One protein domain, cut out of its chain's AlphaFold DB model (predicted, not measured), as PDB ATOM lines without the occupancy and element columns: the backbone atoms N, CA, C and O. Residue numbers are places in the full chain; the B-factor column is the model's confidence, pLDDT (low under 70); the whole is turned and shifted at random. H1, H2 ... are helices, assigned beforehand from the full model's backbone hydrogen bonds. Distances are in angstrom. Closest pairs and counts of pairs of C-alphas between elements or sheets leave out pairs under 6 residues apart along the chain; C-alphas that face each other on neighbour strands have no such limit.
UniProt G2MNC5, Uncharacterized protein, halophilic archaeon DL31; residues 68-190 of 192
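What this domain is: This is residues 68 to 190 of the 192 residues of an uncharacterized protein of halophilic archaeon DL31 (UniProt G2MNC5). The long helix H3 makes the long axis of an elongated, splayed set of helices: H1 packs along its earlier part, H6 and H4 meet it near its middle, and H5 folds back on H4, away from H1. H1, H3, H4 and H6 form a four-helix bundle, up and down, each running against the one before it. The printed part has 123 residues with six named helices, H1 to H6 in order, and no named strand; the class is all helix. It is only just compact, close to loose, with a radius of gyration of the C-alphas of 16.0 A and spans of 52 by 32 by 19 A.

Where its parts are: H1, residues 68 to 85, begins at C-alpha 68 (-77.213, -70.298, -3.733) and is 25.0 A long; H2 is residues 88 to 91, 5.0 A. H3, residues 97 to 126, is 43.4 A long; H4, residues 135 to 153, 27.1 A; H5, residues 159 to 171, 18.6 A. H6, residues 174 to 189, 19.1 A, ends at C-alpha 189 (-70.466, -86.524, -6.466).

How they stand to each other: H3 is the hub. H1 touches it, closest C-alphas Pro 73 and Ala 110 at 5.0 A, at a shallow tilt of 31 degrees, opposite ways. H6 touches H3 with residues 174 to 181 alone, C-alphas Thr 114 and Ser 174 being closest at 4.8 A. H3 and H4 are a hairpin, closest C-alphas Leu 118 and Pro 135 at 5.6 A. H4 and H5 touch, closest C-alphas Gly 143 and Val 170 at 4.0 A. H1 and H4 are apart. Every O i to N i+4 pair is within hydrogen-bond range in H3, H4 and H5, against 12 of 14 in H1 and 10 of 12 in H6; H2 is too short for one.

The domain as a whole: The C-alphas farthest apart, Leu 91 and Asp 128, are 53.2 A apart. The printed part has no cut and no long link. Residues 68 to 69, 85 to 96 and 190 have pLDDT under 70.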
ATOM      1  N   ALA A  68     -76.882 -71.664  -3.363       66.38
ATOM      2  CA  ALA A  68     -77.213 -70.298  -3.733       66.38
ATOM      3  C   ALA A  68     -75.991 -69.358  -3.765       66.38
ATOM      4  O   ALA A  68     -75.897 -68.542  -4.672       66.38
ATOM      5  N   LEU A  69     -75.020 -69.479  -2.857       69.88
ATOM      6  CA  LEU A  69     -73.827 -68.623  -2.787       69.88
ATOM      7  C   LEU A  69     -72.907 -68.752  -4.008       69.88
ATOM      8  O   LEU A  69     -72.197 -67.803  -4.331       69.88
ATOM      9  N   LEU A  70     -72.946 -69.881  -4.715       70.81
ATOM     10  CA  LEU A  70     -72.187 -70.097  -5.951       70.81
ATOM     11  C   LEU A  70     -72.945 -69.603  -7.196       70.81
ATOM     12  O   LEU A  70     -72.332 -69.264  -8.208       70.81
ATOM     13  N   VAL A  71     -74.275 -69.508  -7.119       75.56
ATOM     14  CA  VAL A  71     -75.143 -69.052  -8.223       75.56
ATOM     15  C   VAL A  71     -75.427 -67.548  -8.148       75.56
ATOM     16  O   VAL A  71     -75.522 -66.882  -9.181       75.56
ATOM     17  N   VAL A  72     -75.510 -66.984  -6.939       78.38
ATOM     18  CA  VAL A  72     -75.792 -65.564  -6.669       78.38
ATOM     19  C   VAL A  72     -74.874 -64.622  -7.457       78.38
ATOM     20  O   VAL A  72     -75.408 -63.717  -8.099       78.38
ATOM     21  N   PRO A  73     -73.541 -64.819  -7.511       77.19
ATOM     22  CA  PRO A  73     -72.662 -63.932  -8.273       77.19
ATOM     23  C   PRO A  73     -72.986 -63.921  -9.768       77.19
ATOM     24  O   PRO A  73     -72.976 -62.865 -10.398       77.19
ATOM     25  N   THR A  74     -73.337 -65.083 -10.323       77.88
ATOM     26  CA  THR A  74     -73.728 -65.232 -11.731       77.88
ATOM     27  C   THR A  74     -75.022 -64.481 -12.023       77.88
ATOM     28  O   THR A  74     -75.099 -63.702 -12.971       77.88
ATOM     29  N   VAL A  75     -76.043 -64.675 -11.182       80.88
ATOM     30  CA  VAL A  75     -77.347 -64.015 -11.337       80.88
ATOM     31  C   VAL A  75     -77.206 -62.499 -11.210       80.88
ATOM     32  O   VAL A  75     -77.734 -61.765 -12.043       80.88
ATOM     33  N   LEU A  76     -76.454 -62.024 -10.215       79.88
ATOM     34  CA  LEU A  76     -76.188 -60.597 -10.030       79.88
ATOM     35  C   LEU A  76     -75.442 -59.996 -11.226       79.88
ATOM     36  O   LEU A  76     -75.821 -58.922 -11.693       79.88
ATOM     37  N   ALA A  77     -74.444 -60.699 -11.770       77.06
ATOM     38  CA  ALA A  77     -73.717 -60.251 -12.954       77.06
ATOM     39  C   ALA A  77     -74.626 -60.133 -14.188       77.06
ATOM     40  O   ALA A  77     -74.563 -59.130 -14.901       77.06
ATOM     41  N   ILE A  78     -75.512 -61.110 -14.415       80.62
ATOM     42  CA  ILE A  78     -76.491 -61.073 -15.513       80.62
ATOM     43  C   ILE A  78     -77.461 -59.901 -15.335       80.62
ATOM     44  O   ILE A  78     -77.696 -59.153 -16.283       80.62
ATOM     45  N   LEU A  79     -78.006 -59.715 -14.129       79.94
ATOM     46  CA  LEU A  79     -78.934 -58.623 -13.832       79.94
ATOM     47  C   LEU A  79     -78.277 -57.259 -14.043       79.94
ATOM     48  O   LEU A  79     -78.853 -56.391 -14.699       79.94
ATOM     49  N   LEU A  80     -77.056 -57.074 -13.541       77.75
ATOM     50  CA  LEU A  80     -76.308 -55.836 -13.724       77.75
ATOM     51  C   LEU A  80     -75.998 -55.583 -15.208       77.75
ATOM     52  O   LEU A  80     -76.183 -54.464 -15.692       77.75
ATOM     53  N   GLY A  81     -75.594 -56.621 -15.947       72.31
ATOM     54  CA  GLY A  81     -75.386 -56.568 -17.395       72.31
ATOM     55  C   GLY A  81     -76.650 -56.177 -18.168       72.31
ATOM     56  O   GLY A  81     -76.604 -55.321 -19.046       72.31
ATOM     57  N   ALA A  82     -77.805 -56.738 -17.809       76.75
ATOM     58  CA  ALA A  82     -79.083 -56.401 -18.433       76.75
ATOM     59  C   ALA A  82     -79.520 -54.955 -18.132       76.75
ATOM     60  O   ALA A  82     -79.962 -54.241 -19.032       76.75
ATOM     61  N   LEU A  83     -79.362 -54.499 -16.885       75.56
ATOM     62  CA  LEU A  83     -79.721 -53.140 -16.461       75.56
ATOM     63  C   LEU A  83     -78.846 -52.066 -17.118       75.56
ATOM     64  O   LEU A  83     -79.342 -50.995 -17.475       75.56
ATOM     65  N   THR A  84     -77.554 -52.358 -17.288       73.50
ATOM     66  CA  THR A  84     -76.599 -51.482 -17.984       73.50
ATOM     67  C   THR A  84     -76.849 -51.464 -19.491       73.50
ATOM     68  O   THR A  84     -77.005 -50.387 -20.061       73.50
ATOM     69  N   ALA A  85     -76.968 -52.629 -20.136       69.00
ATOM     70  CA  ALA A  85     -77.217 -52.729 -21.575       69.00
ATOM     71  C   ALA A  85     -78.578 -52.145 -21.993       69.00
ATOM     72  O   ALA A  85     -78.694 -51.544 -23.057       69.00
ATOM     73  N   GLY A  86     -79.602 -52.283 -21.145       68.12
ATOM     74  CA  GLY A  86     -80.924 -51.693 -21.366       68.12
ATOM     75  C   GLY A  86     -80.993 -50.183 -21.114       68.12
ATOM     76  O   GLY A  86     -82.067 -49.604 -21.246       68.12
ATOM     77  N   GLY A  87     -79.891 -49.543 -20.700       63.75
ATOM     78  CA  GLY A  87     -79.850 -48.115 -20.378       63.75
ATOM     79  C   GLY A  87     -80.717 -47.719 -19.177       63.75
ATOM     80  O   GLY A  87     -80.911 -46.532 -18.937       63.75
ATOM     81  N   VAL A  88     -81.238 -48.684 -18.410       65.62
ATOM     82  CA  VAL A  88     -82.176 -48.451 -17.298       65.62
ATOM     83  C   VAL A  88     -81.513 -47.636 -16.192       65.62
ATOM     84  O   VAL A  88     -82.133 -46.735 -15.634       65.62
ATOM     85  N   LEU A  89     -80.236 -47.911 -15.914       65.50
ATOM     86  CA  LEU A  89     -79.459 -47.143 -14.939       65.50
ATOM     87  C   LEU A  89     -79.300 -45.681 -15.373       65.50
ATOM     88  O   LEU A  89     -79.488 -44.801 -14.536       65.50
ATOM     89  N   SER A  90     -79.073 -45.447 -16.672       64.75
ATOM     90  CA  SER A  90     -78.990 -44.104 -17.264       64.75
ATOM     91  C   SER A  90     -80.316 -43.363 -17.333       64.75
ATOM     92  O   SER A  90     -80.375 -42.164 -17.079       64.75
ATOM     93  N   LEU A  91     -81.409 -44.068 -17.617       62.19
ATOM     94  CA  LEU A  91     -82.753 -43.492 -17.594       62.19
ATOM     95  C   LEU A  91     -83.194 -43.108 -16.173       62.19
ATOM     96  O   LEU A  91     -84.002 -42.196 -16.011       62.19
ATOM     97  N   ALA A  92     -82.664 -43.785 -15.152       61.66
ATOM     98  CA  ALA A  92     -82.964 -43.522 -13.749       61.66
ATOM     99  C   ALA A  92     -82.054 -42.457 -13.100       61.66
ATOM    100  O   ALA A  92     -82.310 -42.078 -11.957       61.66
ATOM    101  N   GLY A  93     -81.005 -41.979 -13.782       60.19
ATOM    102  CA  GLY A  93     -80.024 -41.044 -13.211       60.19
ATOM    103  C   GLY A  93     -79.193 -41.648 -12.070       60.19
ATOM    104  O   GLY A  93     -78.703 -40.926 -11.200       60.19
ATOM    105  N   LEU A  94     -79.069 -42.978 -12.041       62.53
ATOM    106  CA  LEU A  94     -78.382 -43.756 -10.999       62.53
ATOM    107  C   LEU A  94     -77.002 -44.253 -11.465       62.53
ATOM    108  O   LEU A  94     -76.404 -45.143 -10.856       62.53
ATOM    109  N   ASP A  95     -76.505 -43.657 -12.545       64.56
ATOM    110  CA  ASP A  95     -75.432 -44.120 -13.424       64.56
ATOM    111  C   ASP A  95     -74.105 -44.369 -12.710       64.56
ATOM    112  O   ASP A  95     -73.286 -45.147 -13.191       64.56
ATOM    113  N   THR A  96     -73.865 -43.703 -11.577       68.25
ATOM    114  CA  THR A  96     -72.538 -43.670 -10.953       68.25
ATOM    115  C   THR A  96     -72.474 -44.356  -9.585       68.25
ATOM    116  O   THR A  96     -71.783 -45.372  -9.494       68.25
ATOM    117  N   PRO A  97     -73.173 -43.922  -8.518       75.19
ATOM    118  CA  PRO A  97     -73.007 -44.546  -7.205       75.19
ATOM    119  C   PRO A  97     -73.675 -45.920  -7.108       75.19
ATOM    120  O   PRO A  97     -73.047 -46.864  -6.637       75.19
ATOM    121  N   LEU A  98     -74.914 -46.073  -7.590       74.56
ATOM    122  CA  LEU A  98     -75.634 -47.346  -7.477       74.56
ATOM    123  C   LEU A  98     -75.021 -48.419  -8.382       74.56
ATOM    124  O   LEU A  98     -74.847 -49.556  -7.950       74.56
ATOM    125  N   ALA A  99     -74.647 -48.046  -9.610       72.12
ATOM    126  CA  ALA A  99     -73.943 -48.934 -10.529       72.12
ATOM    127  C   ALA A  99     -72.603 -49.404  -9.940       72.12
ATOM    128  O   ALA A  99     -72.293 -50.593  -9.993       72.12
ATOM    129  N   PHE A 100     -71.847 -48.497  -9.309       77.69
ATOM    130  CA  PHE A 100     -70.596 -48.840  -8.639       77.69
ATOM    131  C   PHE A 100     -70.816 -49.767  -7.437       77.69
ATOM    132  O   PHE A 100     -70.129 -50.778  -7.319       77.69
ATOM    133  N   THR A 101     -71.788 -49.477  -6.565       80.88
ATOM    134  CA  THR A 101     -72.105 -50.343  -5.417       80.88
ATOM    135  C   THR A 101     -72.549 -51.732  -5.871       80.88
ATOM    136  O   THR A 101     -72.062 -52.730  -5.344       80.88
ATOM    137  N   ALA A 102     -73.422 -51.816  -6.877       78.06
ATOM    138  CA  ALA A 102     -73.872 -53.090  -7.429       78.06
ATOM    139  C   ALA A 102     -72.714 -53.880  -8.059       78.06
ATOM    140  O   ALA A 102     -72.592 -55.084  -7.823       78.06
ATOM    141  N   ALA A 103     -71.825 -53.210  -8.799       78.12
ATOM    142  CA  ALA A 103     -70.626 -53.824  -9.361       78.12
ATOM    143  C   ALA A 103     -69.677 -54.335  -8.265       78.12
ATOM    144  O   ALA A 103     -69.205 -55.467  -8.346       78.12
ATOM    145  N   ALA A 104     -69.446 -53.544  -7.213       81.81
ATOM    146  CA  ALA A 104     -68.598 -53.928  -6.089       81.81
ATOM    147  C   ALA A 104     -69.154 -55.149  -5.339       81.81
ATOM    148  O   ALA A 104     -68.411 -56.089  -5.068       81.81
ATOM    149  N   LEU A 105     -70.460 -55.176  -5.051       82.75
ATOM    150  CA  LEU A 105     -71.108 -56.322  -4.403       82.75
ATOM    151  C   LEU A 105     -71.065 -57.578  -5.278       82.75
ATOM    152  O   LEU A 105     -70.771 -58.662  -4.779       82.75
ATOM    153  N   THR A 106     -71.302 -57.426  -6.582       81.44
ATOM    154  CA  THR A 106     -71.198 -58.530  -7.545       81.44
ATOM    155  C   THR A 106     -69.778 -59.085  -7.577       81.44
ATOM    156  O   THR A 106     -69.589 -60.298  -7.513       81.44
ATOM    157  N   TYR A 107     -68.772 -58.207  -7.607       82.62
ATOM    158  CA  TYR A 107     -67.368 -58.604  -7.580       82.62
ATOM    159  C   TYR A 107     -67.000 -59.330  -6.281       82.62
ATOM    160  O   TYR A 107     -66.405 -60.400  -6.338       82.62
ATOM    161  N   LEU A 108     -67.395 -58.807  -5.116       87.38
ATOM    162  CA  LEU A 108     -67.143 -59.465  -3.829       87.38
ATOM    163  C   LEU A 108     -67.807 -60.844  -3.751       87.38
ATOM    164  O   LEU A 108     -67.163 -61.804  -3.329       87.38
ATOM    165  N   GLY A 109     -69.055 -60.959  -4.211       84.12
ATOM    166  CA  GLY A 109     -69.745 -62.245  -4.313       84.12
ATOM    167  C   GLY A 109     -69.010 -63.215  -5.236       84.12
ATOM    168  O   GLY A 109     -68.850 -64.384  -4.898       84.12
ATOM    169  N   ALA A 110     -68.502 -62.733  -6.371       85.50
ATOM    170  CA  ALA A 110     -67.745 -63.547  -7.311       85.50
ATOM    171  C   ALA A 110     -66.412 -64.034  -6.724       85.50
ATOM    172  O   ALA A 110     -66.073 -65.208  -6.859       85.50
ATOM    173  N   VAL A 111     -65.680 -63.167  -6.020       87.00
ATOM    174  CA  VAL A 111     -64.454 -63.550  -5.303       87.00
ATOM    175  C   VAL A 111     -64.758 -64.611  -4.254       87.00
ATOM    176  O   VAL A 111     -64.083 -65.637  -4.204       87.00
ATOM    177  N   PHE A 112     -65.805 -64.399  -3.462       87.81
ATOM    178  CA  PHE A 112     -66.233 -65.360  -2.457       87.81
ATOM    179  C   PHE A 112     -66.617 -66.711  -3.083       87.81
ATOM    180  O   PHE A 112     -66.130 -67.748  -2.641       87.81
ATOM    181  N   GLY A 113     -67.387 -66.712  -4.175       85.12
ATOM    182  CA  GLY A 113     -67.723 -67.928  -4.921       85.12
ATOM    183  C   GLY A 113     -66.494 -68.645  -5.491       85.12
ATOM    184  O   GLY A 113     -66.422 -69.870  -5.459       85.12
ATOM    185  N   THR A 114     -65.486 -67.905  -5.961       87.94
ATOM    186  CA  THR A 114     -64.227 -68.486  -6.452       87.94
ATOM    187  C   THR A 114     -63.474 -69.174  -5.313       87.94
ATOM    188  O   THR A 114     -63.002 -70.296  -5.483       87.94
ATOM    189  N   LEU A 115     -63.405 -68.541  -4.138       87.62
ATOM    190  CA  LEU A 115     -62.807 -69.140  -2.941       87.62
ATOM    191  C   LEU A 115     -63.560 -70.400  -2.494       87.62
ATOM    192  O   LEU A 115     -62.915 -71.379  -2.126       87.62
ATOM    193  N   LEU A 116     -64.893 -70.411  -2.585       86.25
ATOM    194  CA  LEU A 116     -65.695 -71.601  -2.291       86.25
ATOM    195  C   LEU A 116     -65.370 -72.766  -3.234       86.25
ATOM    196  O   LEU A 116     -65.195 -73.881  -2.754       86.25
ATOM    197  N   ILE A 117     -65.215 -72.521  -4.542       86.00
ATOM    198  CA  ILE A 117     -64.797 -73.561  -5.504       86.00
ATOM    199  C   ILE A 117     -63.417 -74.123  -5.134       86.00
ATOM    200  O   ILE A 117     -63.214 -75.336  -5.168       86.00
ATOM    201  N   LEU A 118     -62.462 -73.256  -4.774       88.00
ATOM    202  CA  LEU A 118     -61.127 -73.692  -4.352       88.00
ATOM    203  C   LEU A 118     -61.189 -74.558  -3.086       88.00
ATOM    204  O   LEU A 118     -60.520 -75.589  -3.020       88.00
ATOM    205  N   ASN A 119     -61.988 -74.137  -2.104       86.31
ATOM    206  CA  ASN A 119     -62.124 -74.829  -0.829       86.31
ATOM    207  C   ASN A 119     -62.831 -76.185  -0.979       86.31
ATOM    208  O   ASN A 119     -62.335 -77.185  -0.471       86.31
ATOM    209  N   ASP A 120     -63.936 -76.244  -1.728       84.62
ATOM    210  CA  ASP A 120     -64.679 -77.487  -1.986       84.62
ATOM    211  C   ASP A 120     -63.832 -78.492  -2.782       84.62
ATOM    212  O   ASP A 120     -63.775 -79.669  -2.436       84.62
ATOM    213  N   ALA A 121     -63.072 -78.031  -3.781       84.94
ATOM    214  CA  ALA A 121     -62.163 -78.900  -4.524       84.94
ATOM    215  C   ALA A 121     -61.032 -79.472  -3.649       84.94
ATOM    216  O   ALA A 121     -60.653 -80.636  -3.805       84.94
ATOM    217  N   ALA A 122     -60.491 -78.674  -2.723       84.94
ATOM    218  CA  ALA A 122     -59.494 -79.140  -1.762       84.94
ATOM    219  C   ALA A 122     -60.093 -80.148  -0.769       84.94
ATOM    220  O   ALA A 122     -59.476 -81.179  -0.502       84.94
ATOM    221  N   TYR A 123     -61.307 -79.883  -0.281       82.12
ATOM    222  CA  TYR A 123     -62.044 -80.787   0.598       82.12
ATOM    223  C   TYR A 123     -62.297 -82.145  -0.069       82.12
ATOM    224  O   TYR A 123     -61.895 -83.172   0.470       82.12
ATOM    225  N   LEU A 124     -62.866 -82.155  -1.279       80.56
ATOM    226  CA  LEU A 124     -63.161 -83.384  -2.024       80.56
ATOM    227  C   LEU A 124     -61.906 -84.208  -2.323       80.56
ATOM    228  O   LEU A 124     -61.939 -85.436  -2.274       80.56
ATOM    229  N   LYS A 125     -60.782 -83.537  -2.594       81.44
ATOM    230  CA  LYS A 125     -59.491 -84.202  -2.779       81.44
ATOM    231  C   LYS A 125     -58.986 -84.847  -1.485       81.44
ATOM    232  O   LYS A 125     -58.481 -85.962  -1.529       81.44
ATOM    233  N   ASN A 126     -59.100 -84.157  -0.352       81.94
ATOM    234  CA  ASN A 126     -58.648 -84.678   0.942       81.94
ATOM    235  C   ASN A 126     -59.545 -85.811   1.462       81.94
ATOM    236  O   ASN A 126     -59.056 -86.704   2.142       81.94
ATOM    237  N   ALA A 127     -60.833 -85.790   1.115       77.19
ATOM    238  CA  ALA A 127     -61.799 -86.834   1.446       77.19
ATOM    239  C   ALA A 127     -61.714 -88.075   0.532       77.19
ATOM    240  O   ALA A 127     -62.552 -88.965   0.647       77.19
ATOM    241  N   ASP A 128     -60.750 -88.114  -0.397       76.31
ATOM    242  CA  ASP A 128     -60.609 -89.136  -1.446       76.31
ATOM    243  C   ASP A 128     -61.933 -89.434  -2.174       76.31
ATOM    244  O   ASP A 128     -62.284 -90.574  -2.483       76.31
ATOM    245  N   ALA A 129     -62.710 -88.375  -2.433       76.50
ATOM    246  CA  ALA A 129     -64.000 -88.500  -3.087       76.50
ATOM    247  C   ALA A 129     -63.833 -89.060  -4.508       76.50
ATOM    248  O   ALA A 129     -62.836 -88.807  -5.190       76.50
ATOM    249  N   ALA A 130     -64.861 -89.760  -4.996       78.62
ATOM    250  CA  ALA A 130     -64.875 -90.313  -6.354       78.62
ATOM    251  C   ALA A 130     -64.705 -89.232  -7.441       78.62
ATOM    252  O   ALA A 130     -64.185 -89.502  -8.525       78.62
ATOM    253  N   TRP A 131     -65.130 -88.001  -7.146       82.94
ATOM    254  CA  TRP A 131     -64.936 -86.837  -7.998       82.94
ATOM    255  C   TRP A 131     -63.940 -85.865  -7.362       82.94
ATOM    256  O   TRP A 131     -64.217 -85.271  -6.324       82.94
ATOM    257  N   GLN A 132     -62.791 -85.680  -8.017       86.44
ATOM    258  CA  GLN A 132     -61.722 -84.781  -7.573       86.44
ATOM    259  C   GLN A 132     -61.540 -83.662  -8.609       86.44
ATOM    260  O   GLN A 132     -60.756 -83.810  -9.556       86.44
ATOM    261  N   PRO A 133     -62.296 -82.554  -8.507       84.62
ATOM    262  CA  PRO A 133     -62.204 -81.481  -9.485       84.62
ATOM    263  C   PRO A 133     -60.830 -80.808  -9.436       84.62
ATOM    264  O   PRO A 133     -60.289 -80.539  -8.367       84.62
ATOM    265  N   ASN A 134     -60.274 -80.468 -10.604       88.06
ATOM    266  CA  ASN A 134     -59.114 -79.581 -10.669       88.06
ATOM    267  C   ASN A 134     -59.597 -78.119 -10.580       88.06
ATOM    268  O   ASN A 134     -60.130 -77.611 -11.574       88.06
ATOM    269  N   PRO A 135     -59.389 -77.418  -9.449       83.69
ATOM    270  CA  PRO A 135     -59.908 -76.065  -9.252       83.69
ATOM    271  C   PRO A 135     -59.391 -75.074 -10.299       83.69
ATOM    272  O   PRO A 135     -60.104 -74.160 -10.709       83.69
ATOM    273  N   TRP A 136     -58.170 -75.276 -10.798       89.56
ATOM    274  CA  TRP A 136     -57.551 -74.383 -11.772       89.56
ATOM    275  C   TRP A 136     -58.220 -74.427 -13.144       89.56
ATOM    276  O   TRP A 136     -58.165 -73.436 -13.867       89.56
ATOM    277  N   LEU A 137     -58.898 -75.525 -13.494       89.06
ATOM    278  CA  LEU A 137     -59.698 -75.574 -14.719       89.06
ATOM    279  C   LEU A 137     -60.919 -74.654 -14.619       89.06
ATOM    280  O   LEU A 137     -61.250 -73.974 -15.587       89.06
ATOM    281  N   PHE A 138     -61.546 -74.575 -13.444       86.19
ATOM    282  CA  PHE A 138     -62.709 -73.720 -13.208       86.19
ATOM    283  C   PHE A 138     -62.314 -72.256 -13.030       86.19
ATOM    284  O   PHE A 138     -62.907 -71.372 -13.650       86.19
ATOM    285  N   VAL A 139     -61.285 -71.994 -12.225       87.69
ATOM    286  CA  VAL A 139     -60.816 -70.635 -11.941       87.69
ATOM    287  C   VAL A 139     -60.102 -70.031 -13.151       87.69
ATOM    288  O   VAL A 139     -60.433 -68.934 -13.598       87.69
ATOM    289  N   GLY A 140     -59.164 -70.776 -13.740       86.44
ATOM    290  CA  GLY A 140     -58.450 -70.357 -14.943       86.44
ATOM    291  C   GLY A 140     -59.368 -70.278 -16.161       86.44
ATOM    292  O   GLY A 140     -59.354 -69.273 -16.869       86.44
ATOM    293  N   GLY A 141     -60.217 -71.289 -16.377       87.00
ATOM    294  CA  GLY A 141     -61.174 -71.307 -17.488       87.00
ATOM    295  C   GLY A 141     -62.196 -70.173 -17.407       87.00
ATOM    296  O   GLY A 141     -62.411 -69.473 -18.397       87.00
ATOM    297  N   GLY A 142     -62.767 -69.930 -16.221       83.81
ATOM    298  CA  GLY A 142     -63.678 -68.806 -15.991       83.81
ATOM    299  C   GLY A 142     -62.996 -67.450 -16.186       83.81
ATOM    300  O   GLY A 142     -63.547 -66.578 -16.857       83.81
ATOM    301  N   GLY A 143     -61.763 -67.293 -15.689       84.38
ATOM    302  CA  GLY A 143     -60.972 -66.079 -15.887       84.38
ATOM    303  C   GLY A 143     -60.687 -65.790 -17.362       84.38
ATOM    304  O   GLY A 143     -60.949 -64.688 -17.837       84.38
ATOM    305  N   VAL A 144     -60.222 -66.786 -18.122       87.88
ATOM    306  CA  VAL A 144     -59.964 -66.640 -19.566       87.88
ATOM    307  C   VAL A 144     -61.245 -66.296 -20.332       87.88
ATOM    308  O   VAL A 144     -61.217 -65.418 -21.195       87.88
ATOM    309  N   ALA A 145     -62.375 -66.928 -20.000       86.62
ATOM    310  CA  ALA A 145     -63.661 -66.617 -20.619       86.62
ATOM    311  C   ALA A 145     -64.080 -65.157 -20.370       86.62
ATOM    312  O   ALA A 145     -64.444 -64.451 -21.311       86.62
ATOM    313  N   LEU A 146     -63.962 -64.677 -19.129       84.12
ATOM    314  CA  LEU A 146     -64.270 -63.291 -18.764       84.12
ATOM    315  C   LEU A 146     -63.335 -62.278 -19.442       84.12
ATOM    316  O   LEU A 146     -63.800 -61.225 -19.885       84.12
ATOM    317  N   VAL A 147     -62.043 -62.592 -19.592       86.75
ATOM    318  CA  VAL A 147     -61.113 -61.761 -20.381       86.75
ATOM    319  C   VAL A 147     -61.525 -61.724 -21.850       86.75
ATOM    320  O   VAL A 147     -61.537 -60.649 -22.451       86.75
ATOM    321  N   GLY A 148     -61.896 -62.870 -22.427       85.44
ATOM    322  CA  GLY A 148     -62.393 -62.955 -23.800       85.44
ATOM    323  C   GLY A 148     -63.620 -62.068 -24.017       85.44
ATOM    324  O   GLY A 148     -63.623 -61.240 -24.925       85.44
ATOM    325  N   ILE A 149     -64.615 -62.161 -23.129       83.88
ATOM    326  CA  ILE A 149     -65.816 -61.310 -23.153       83.88
ATOM    327  C   ILE A 149     -65.434 -59.829 -23.036       83.88
ATOM    328  O   ILE A 149     -65.883 -59.010 -23.834       83.88
ATOM    329  N   SER A 150     -64.559 -59.484 -22.090       80.88
ATOM    330  CA  SER A 150     -64.119 -58.098 -21.876       80.88
ATOM    331  C   SER A 150     -63.407 -57.522 -23.102       80.88
ATOM    332  O   SER A 150     -63.642 -56.378 -23.476       80.88
ATOM    333  N   THR A 151     -62.583 -58.330 -23.767       82.88
ATOM    334  CA  THR A 151     -61.849 -57.933 -24.977       82.88
ATOM    335  C   THR A 151     -62.789 -57.737 -26.167       82.88
ATOM    336  O   THR A 151     -62.590 -56.821 -26.959       82.88
ATOM    337  N   LEU A 152     -63.843 -58.552 -26.287       84.69
ATOM    338  CA  LEU A 152     -64.870 -58.381 -27.321       84.69
ATOM    339  C   LEU A 152     -65.685 -57.094 -27.124       84.69
ATOM    340  O   LEU A 152     -66.050 -56.449 -28.103       84.69
ATOM    341  N   LEU A 153     -65.956 -56.716 -25.872       80.31
ATOM    342  CA  LEU A 153     -66.721 -55.512 -25.533       80.31
ATOM    343  C   LEU A 153     -65.875 -54.230 -25.570       80.31
ATOM    344  O   LEU A 153     -66.397 -53.156 -25.861       80.31
ATOM    345  N   ALA A 154     -64.576 -54.335 -25.288       77.44
ATOM    346  CA  ALA A 154     -63.632 -53.222 -25.273       77.44
ATOM    347  C   ALA A 154     -62.317 -53.622 -25.976       77.44
ATOM    348  O   ALA A 154     -61.319 -53.917 -25.318       77.44
ATOM    349  N   PRO A 155     -62.276 -53.615 -27.320       77.50
ATOM    350  CA  PRO A 155     -61.138 -54.140 -28.083       77.50
ATOM    351  C   PRO A 155     -59.865 -53.280 -28.003       77.50
ATOM    352  O   PRO A 155     -58.796 -53.722 -28.415       77.50
ATOM    353  N   SER A 156     -59.950 -52.056 -27.479       82.50
ATOM    354  CA  SER A 156     -58.846 -51.086 -27.431       82.50
ATOM    355  C   SER A 156     -58.113 -51.033 -26.081       82.50
ATOM    356  O   SER A 156     -57.566 -49.991 -25.715       82.50
ATOM    357  N   LEU A 157     -58.126 -52.120 -25.305       78.12
ATOM    358  CA  LEU A 157     -57.438 -52.182 -24.012       78.12
ATOM    359  C   LEU A 157     -55.912 -52.242 -24.191       78.12
ATOM    360  O   LEU A 157     -55.390 -52.977 -25.027       78.12
ATOM    361  N   SER A 158     -55.181 -51.480 -23.374       87.25
ATOM    362  CA  SER A 158     -53.720 -51.582 -23.308       87.25
ATOM    363  C   SER A 158     -53.290 -52.916 -22.689       87.25
ATOM    364  O   SER A 158     -54.046 -53.533 -21.940       87.25
ATOM    365  N   MET A 159     -52.047 -53.345 -22.930       83.38
ATOM    366  CA  MET A 159     -51.520 -54.584 -22.336       83.38
ATOM    367  C   MET A 159     -51.588 -54.565 -20.800       83.38
ATOM    368  O   MET A 159     -51.983 -55.546 -20.178       83.38
ATOM    369  N   THR A 160     -51.273 -53.425 -20.178       83.81
ATOM    370  CA  THR A 160     -51.394 -53.244 -18.724       83.81
ATOM    371  C   THR A 160     -52.843 -53.374 -18.258       83.81
ATOM    372  O   THR A 160     -53.104 -54.004 -17.233       83.81
ATOM    373  N   ALA A 161     -53.794 -52.827 -19.021       79.19
ATOM    374  CA  ALA A 161     -55.212 -52.971 -18.718       79.19
ATOM    375  C   ALA A 161     -55.672 -54.429 -18.865       79.19
ATOM    376  O   ALA A 161     -56.402 -54.909 -18.007       79.19
ATOM    377  N   LEU A 162     -55.192 -55.161 -19.876       80.12
ATOM    378  CA  LEU A 162     -55.488 -56.585 -20.058       80.12
ATOM    379  C   LEU A 162     -54.990 -57.441 -18.888       80.12
ATOM    380  O   LEU A 162     -55.713 -58.325 -18.440       80.12
ATOM    381  N   VAL A 163     -53.796 -57.161 -18.354       82.06
ATOM    382  CA  VAL A 163     -53.293 -57.846 -17.149       82.06
ATOM    383  C   VAL A 163     -54.182 -57.550 -15.941       82.06
ATOM    384  O   VAL A 163     -54.546 -58.473 -15.216       82.06
ATOM    385  N   GLY A 164     -54.577 -56.287 -15.750       80.62
ATOM    386  CA  GLY A 164     -55.522 -55.910 -14.698       80.62
ATOM    387  C   GLY A 164     -56.852 -56.655 -14.829       80.62
ATOM    388  O   GLY A 164     -57.293 -57.293 -13.877       80.62
ATOM    389  N   VAL A 165     -57.433 -56.658 -16.032       83.69
ATOM    390  CA  VAL A 165     -58.677 -57.375 -16.347       83.69
ATOM    391  C   VAL A 165     -58.530 -58.870 -16.093       83.69
ATOM    392  O   VAL A 165     -59.435 -59.458 -15.516       83.69
ATOM    393  N   LEU A 166     -57.399 -59.486 -16.447       84.19
ATOM    394  CA  LEU A 166     -57.148 -60.899 -16.172       84.19
ATOM    395  C   LEU A 166     -57.139 -61.201 -14.671       84.19
ATOM    396  O   LEU A 166     -57.784 -62.158 -14.252       84.19
ATOM    397  N   ILE A 167     -56.458 -60.391 -13.857       83.38
ATOM    398  CA  ILE A 167     -56.419 -60.585 -12.399       83.38
ATOM    399  C   ILE A 167     -57.837 -60.505 -11.819       83.38
ATOM    400  O   ILE A 167     -58.258 -61.390 -11.073       83.38
ATOM    401  N   THR A 168     -58.594 -59.477 -12.204       84.81
ATOM    402  CA  THR A 168     -59.979 -59.286 -11.759       84.81
ATOM    403  C   THR A 168     -60.893 -60.413 -12.252       84.81
ATOM    404  O   THR A 168     -61.719 -60.913 -11.494       84.81
ATOM    405  N   ALA A 169     -60.717 -60.865 -13.494       86.75
ATOM    406  CA  ALA A 169     -61.487 -61.944 -14.106       86.75
ATOM    407  C   ALA A 169     -61.230 -63.301 -13.443       86.75
ATOM    408  O   ALA A 169     -62.164 -64.062 -13.221       86.75
ATOM    409  N   VAL A 170     -59.979 -63.604 -13.096       85.31
ATOM    410  CA  VAL A 170     -59.625 -64.821 -12.353       85.31
ATOM    411  C   VAL A 170     -60.279 -64.803 -10.972       85.31
ATOM    412  O   VAL A 170     -60.910 -65.784 -10.574       85.31
ATOM    413  N   ALA A 171     -60.201 -63.671 -10.270       83.56
ATOM    414  CA  ALA A 171     -60.834 -63.508  -8.966       83.56
ATOM    415  C   ALA A 171     -62.367 -63.655  -9.053       83.56
ATOM    416  O   ALA A 171     -62.976 -64.287  -8.196       83.56
ATOM    417  N   ALA A 172     -62.981 -63.161 -10.129       86.38
ATOM    418  CA  ALA A 172     -64.419 -63.252 -10.382       86.38
ATOM    419  C   ALA A 172     -64.853 -64.482 -11.208       86.38
ATOM    420  O   ALA A 172     -65.983 -64.533 -11.694       86.38
ATOM    421  N   SER A 173     -63.974 -65.473 -11.387       87.94
ATOM    422  CA  SER A 173     -64.192 -66.601 -12.305       87.94
ATOM    423  C   SER A 173     -65.458 -67.408 -12.011       87.94
ATOM    424  O   SER A 173     -66.090 -67.899 -12.951       87.94
ATOM    425  N   SER A 174     -65.879 -67.477 -10.744       87.12
ATOM    426  CA  SER A 174     -67.111 -68.152 -10.317       87.12
ATOM    427  C   SER A 174     -68.387 -67.638 -10.992       87.12
ATOM    428  O   SER A 174     -69.348 -68.395 -11.097       87.12
ATOM    429  N   VAL A 175     -68.397 -66.411 -11.528       85.12
ATOM    430  CA  VAL A 175     -69.517 -65.877 -12.331       85.12
ATOM    431  C   VAL A 175     -69.803 -66.748 -13.554       85.12
ATOM    432  O   VAL A 175     -70.936 -66.832 -14.009       85.12
ATOM    433  N   VAL A 176     -68.777 -67.388 -14.114       85.94
ATOM    434  CA  VAL A 176     -68.920 -68.270 -15.278       85.94
ATOM    435  C   VAL A 176     -68.808 -69.727 -14.853       85.94
ATOM    436  O   VAL A 176     -69.596 -70.569 -15.280       85.94
ATOM    437  N   SER A 177     -67.819 -70.037 -14.017       88.31
ATOM    438  CA  SER A 177     -67.491 -71.418 -13.682       88.31
ATOM    439  C   SER A 177     -68.306 -71.985 -12.524       88.31
ATOM    440  O   SER A 177     -68.426 -73.201 -12.451       88.31
ATOM    441  N   GLY A 178     -68.918 -71.157 -11.672       85.62
ATOM    442  CA  GLY A 178     -69.719 -71.595 -10.523       85.62
ATOM    443  C   GLY A 178     -70.905 -72.486 -10.903       85.62
ATOM    444  O   GLY A 178     -70.992 -73.605 -10.398       85.62
ATOM    445  N   PRO A 179     -71.780 -72.076 -11.843       84.88
ATOM    446  CA  PRO A 179     -72.888 -72.919 -12.292       84.88
ATOM    447  C   PRO A 179     -72.417 -74.231 -12.929       84.88
ATOM    448  O   PRO A 179     -72.987 -75.289 -12.677       84.88
ATOM    449  N   VAL A 180     -71.351 -74.177 -13.735       87.69
ATOM    450  CA  VAL A 180     -70.776 -75.367 -14.383       87.69
ATOM    451  C   VAL A 180     -70.188 -76.318 -13.343       87.69
ATOM    452  O   VAL A 180     -70.382 -77.527 -13.438       87.69
ATOM    453  N   TYR A 181     -69.496 -75.778 -12.342       87.25
ATOM    454  CA  TYR A 181     -68.929 -76.536 -11.235       87.25
ATOM    455  C   TYR A 181     -70.016 -77.280 -10.462       87.25
ATOM    456  O   TYR A 181     -69.900 -78.489 -10.283       87.25
ATOM    457  N   LEU A 182     -71.099 -76.592 -10.089       84.19
ATOM    458  CA  LEU A 182     -72.234 -77.199  -9.389       84.19
ATOM    459  C   LEU A 182     -72.899 -78.313 -10.201       84.19
ATOM    460  O   LEU A 182     -73.143 -79.390  -9.669       84.19
ATOM    461  N   LEU A 183     -73.136 -78.094 -11.498       84.88
ATOM    462  CA  LEU A 183     -73.723 -79.118 -12.371       84.88
ATOM    463  C   LEU A 183     -72.852 -80.377 -12.466       84.88
ATOM    464  O   LEU A 183     -73.366 -81.490 -12.557       84.88
ATOM    465  N   LEU A 184     -71.527 -80.215 -12.475       86.12
ATOM    466  CA  LEU A 184     -70.606 -81.349 -12.479       86.12
ATOM    467  C   LEU A 184     -70.538 -82.014 -11.099       86.12
ATOM    468  O   LEU A 184     -70.538 -83.240 -11.031       86.12
ATOM    469  N   ARG A 185     -70.539 -81.235 -10.017       82.50
ATOM    470  CA  ARG A 185     -70.557 -81.742  -8.640       82.50
ATOM    471  C   ARG A 185     -71.786 -82.603  -8.375       82.50
ATOM    472  O   ARG A 185     -71.628 -83.741  -7.952       82.50
ATOM    473  N   ASP A 186     -72.973 -82.122  -8.726       82.62
ATOM    474  CA  ASP A 186     -74.223 -82.878  -8.594       82.62
ATOM    475  C   ASP A 186     -74.164 -84.195  -9.390       82.62
ATOM    476  O   ASP A 186     -74.406 -85.281  -8.866       82.62
ATOM    477  N   ARG A 187     -73.705 -84.132 -10.646       82.81
ATOM    478  CA  ARG A 187     -73.627 -85.306 -11.527       82.81
ATOM    479  C   ARG A 187     -72.630 -86.371 -11.064       82.81
ATOM    480  O   ARG A 187     -72.883 -87.558 -11.275       82.81
ATOM    481  N   TYR A 188     -71.468 -85.965 -10.558       79.25
ATOM    482  CA  TYR A 188     -70.348 -86.876 -10.293       79.25
ATOM    483  C   TYR A 188     -70.159 -87.206  -8.813       79.25
ATOM    484  O   TYR A 188     -69.680 -88.296  -8.509       79.25
ATOM    485  N   ALA A 189     -70.531 -86.302  -7.906       70.69
ATOM    486  CA  ALA A 189     -70.466 -86.524  -6.466       70.69
ATOM    487  C   ALA A 189     -71.829 -86.894  -5.859       70.69
ATOM    488  O   ALA A 189     -71.854 -87.417  -4.750       70.69
ATOM    489  N   GLY A 190     -72.952 -86.653  -6.553       61.47
ATOM    490  CA  GLY A 190     -74.296 -86.896  -6.005       61.47
ATOM    491  C   GLY A 190     -74.618 -86.031  -4.781       61.47
ATOM    492  O   GLY A 190     -75.523 -86.361  -4.017       61.47
TER     493      GLY A 190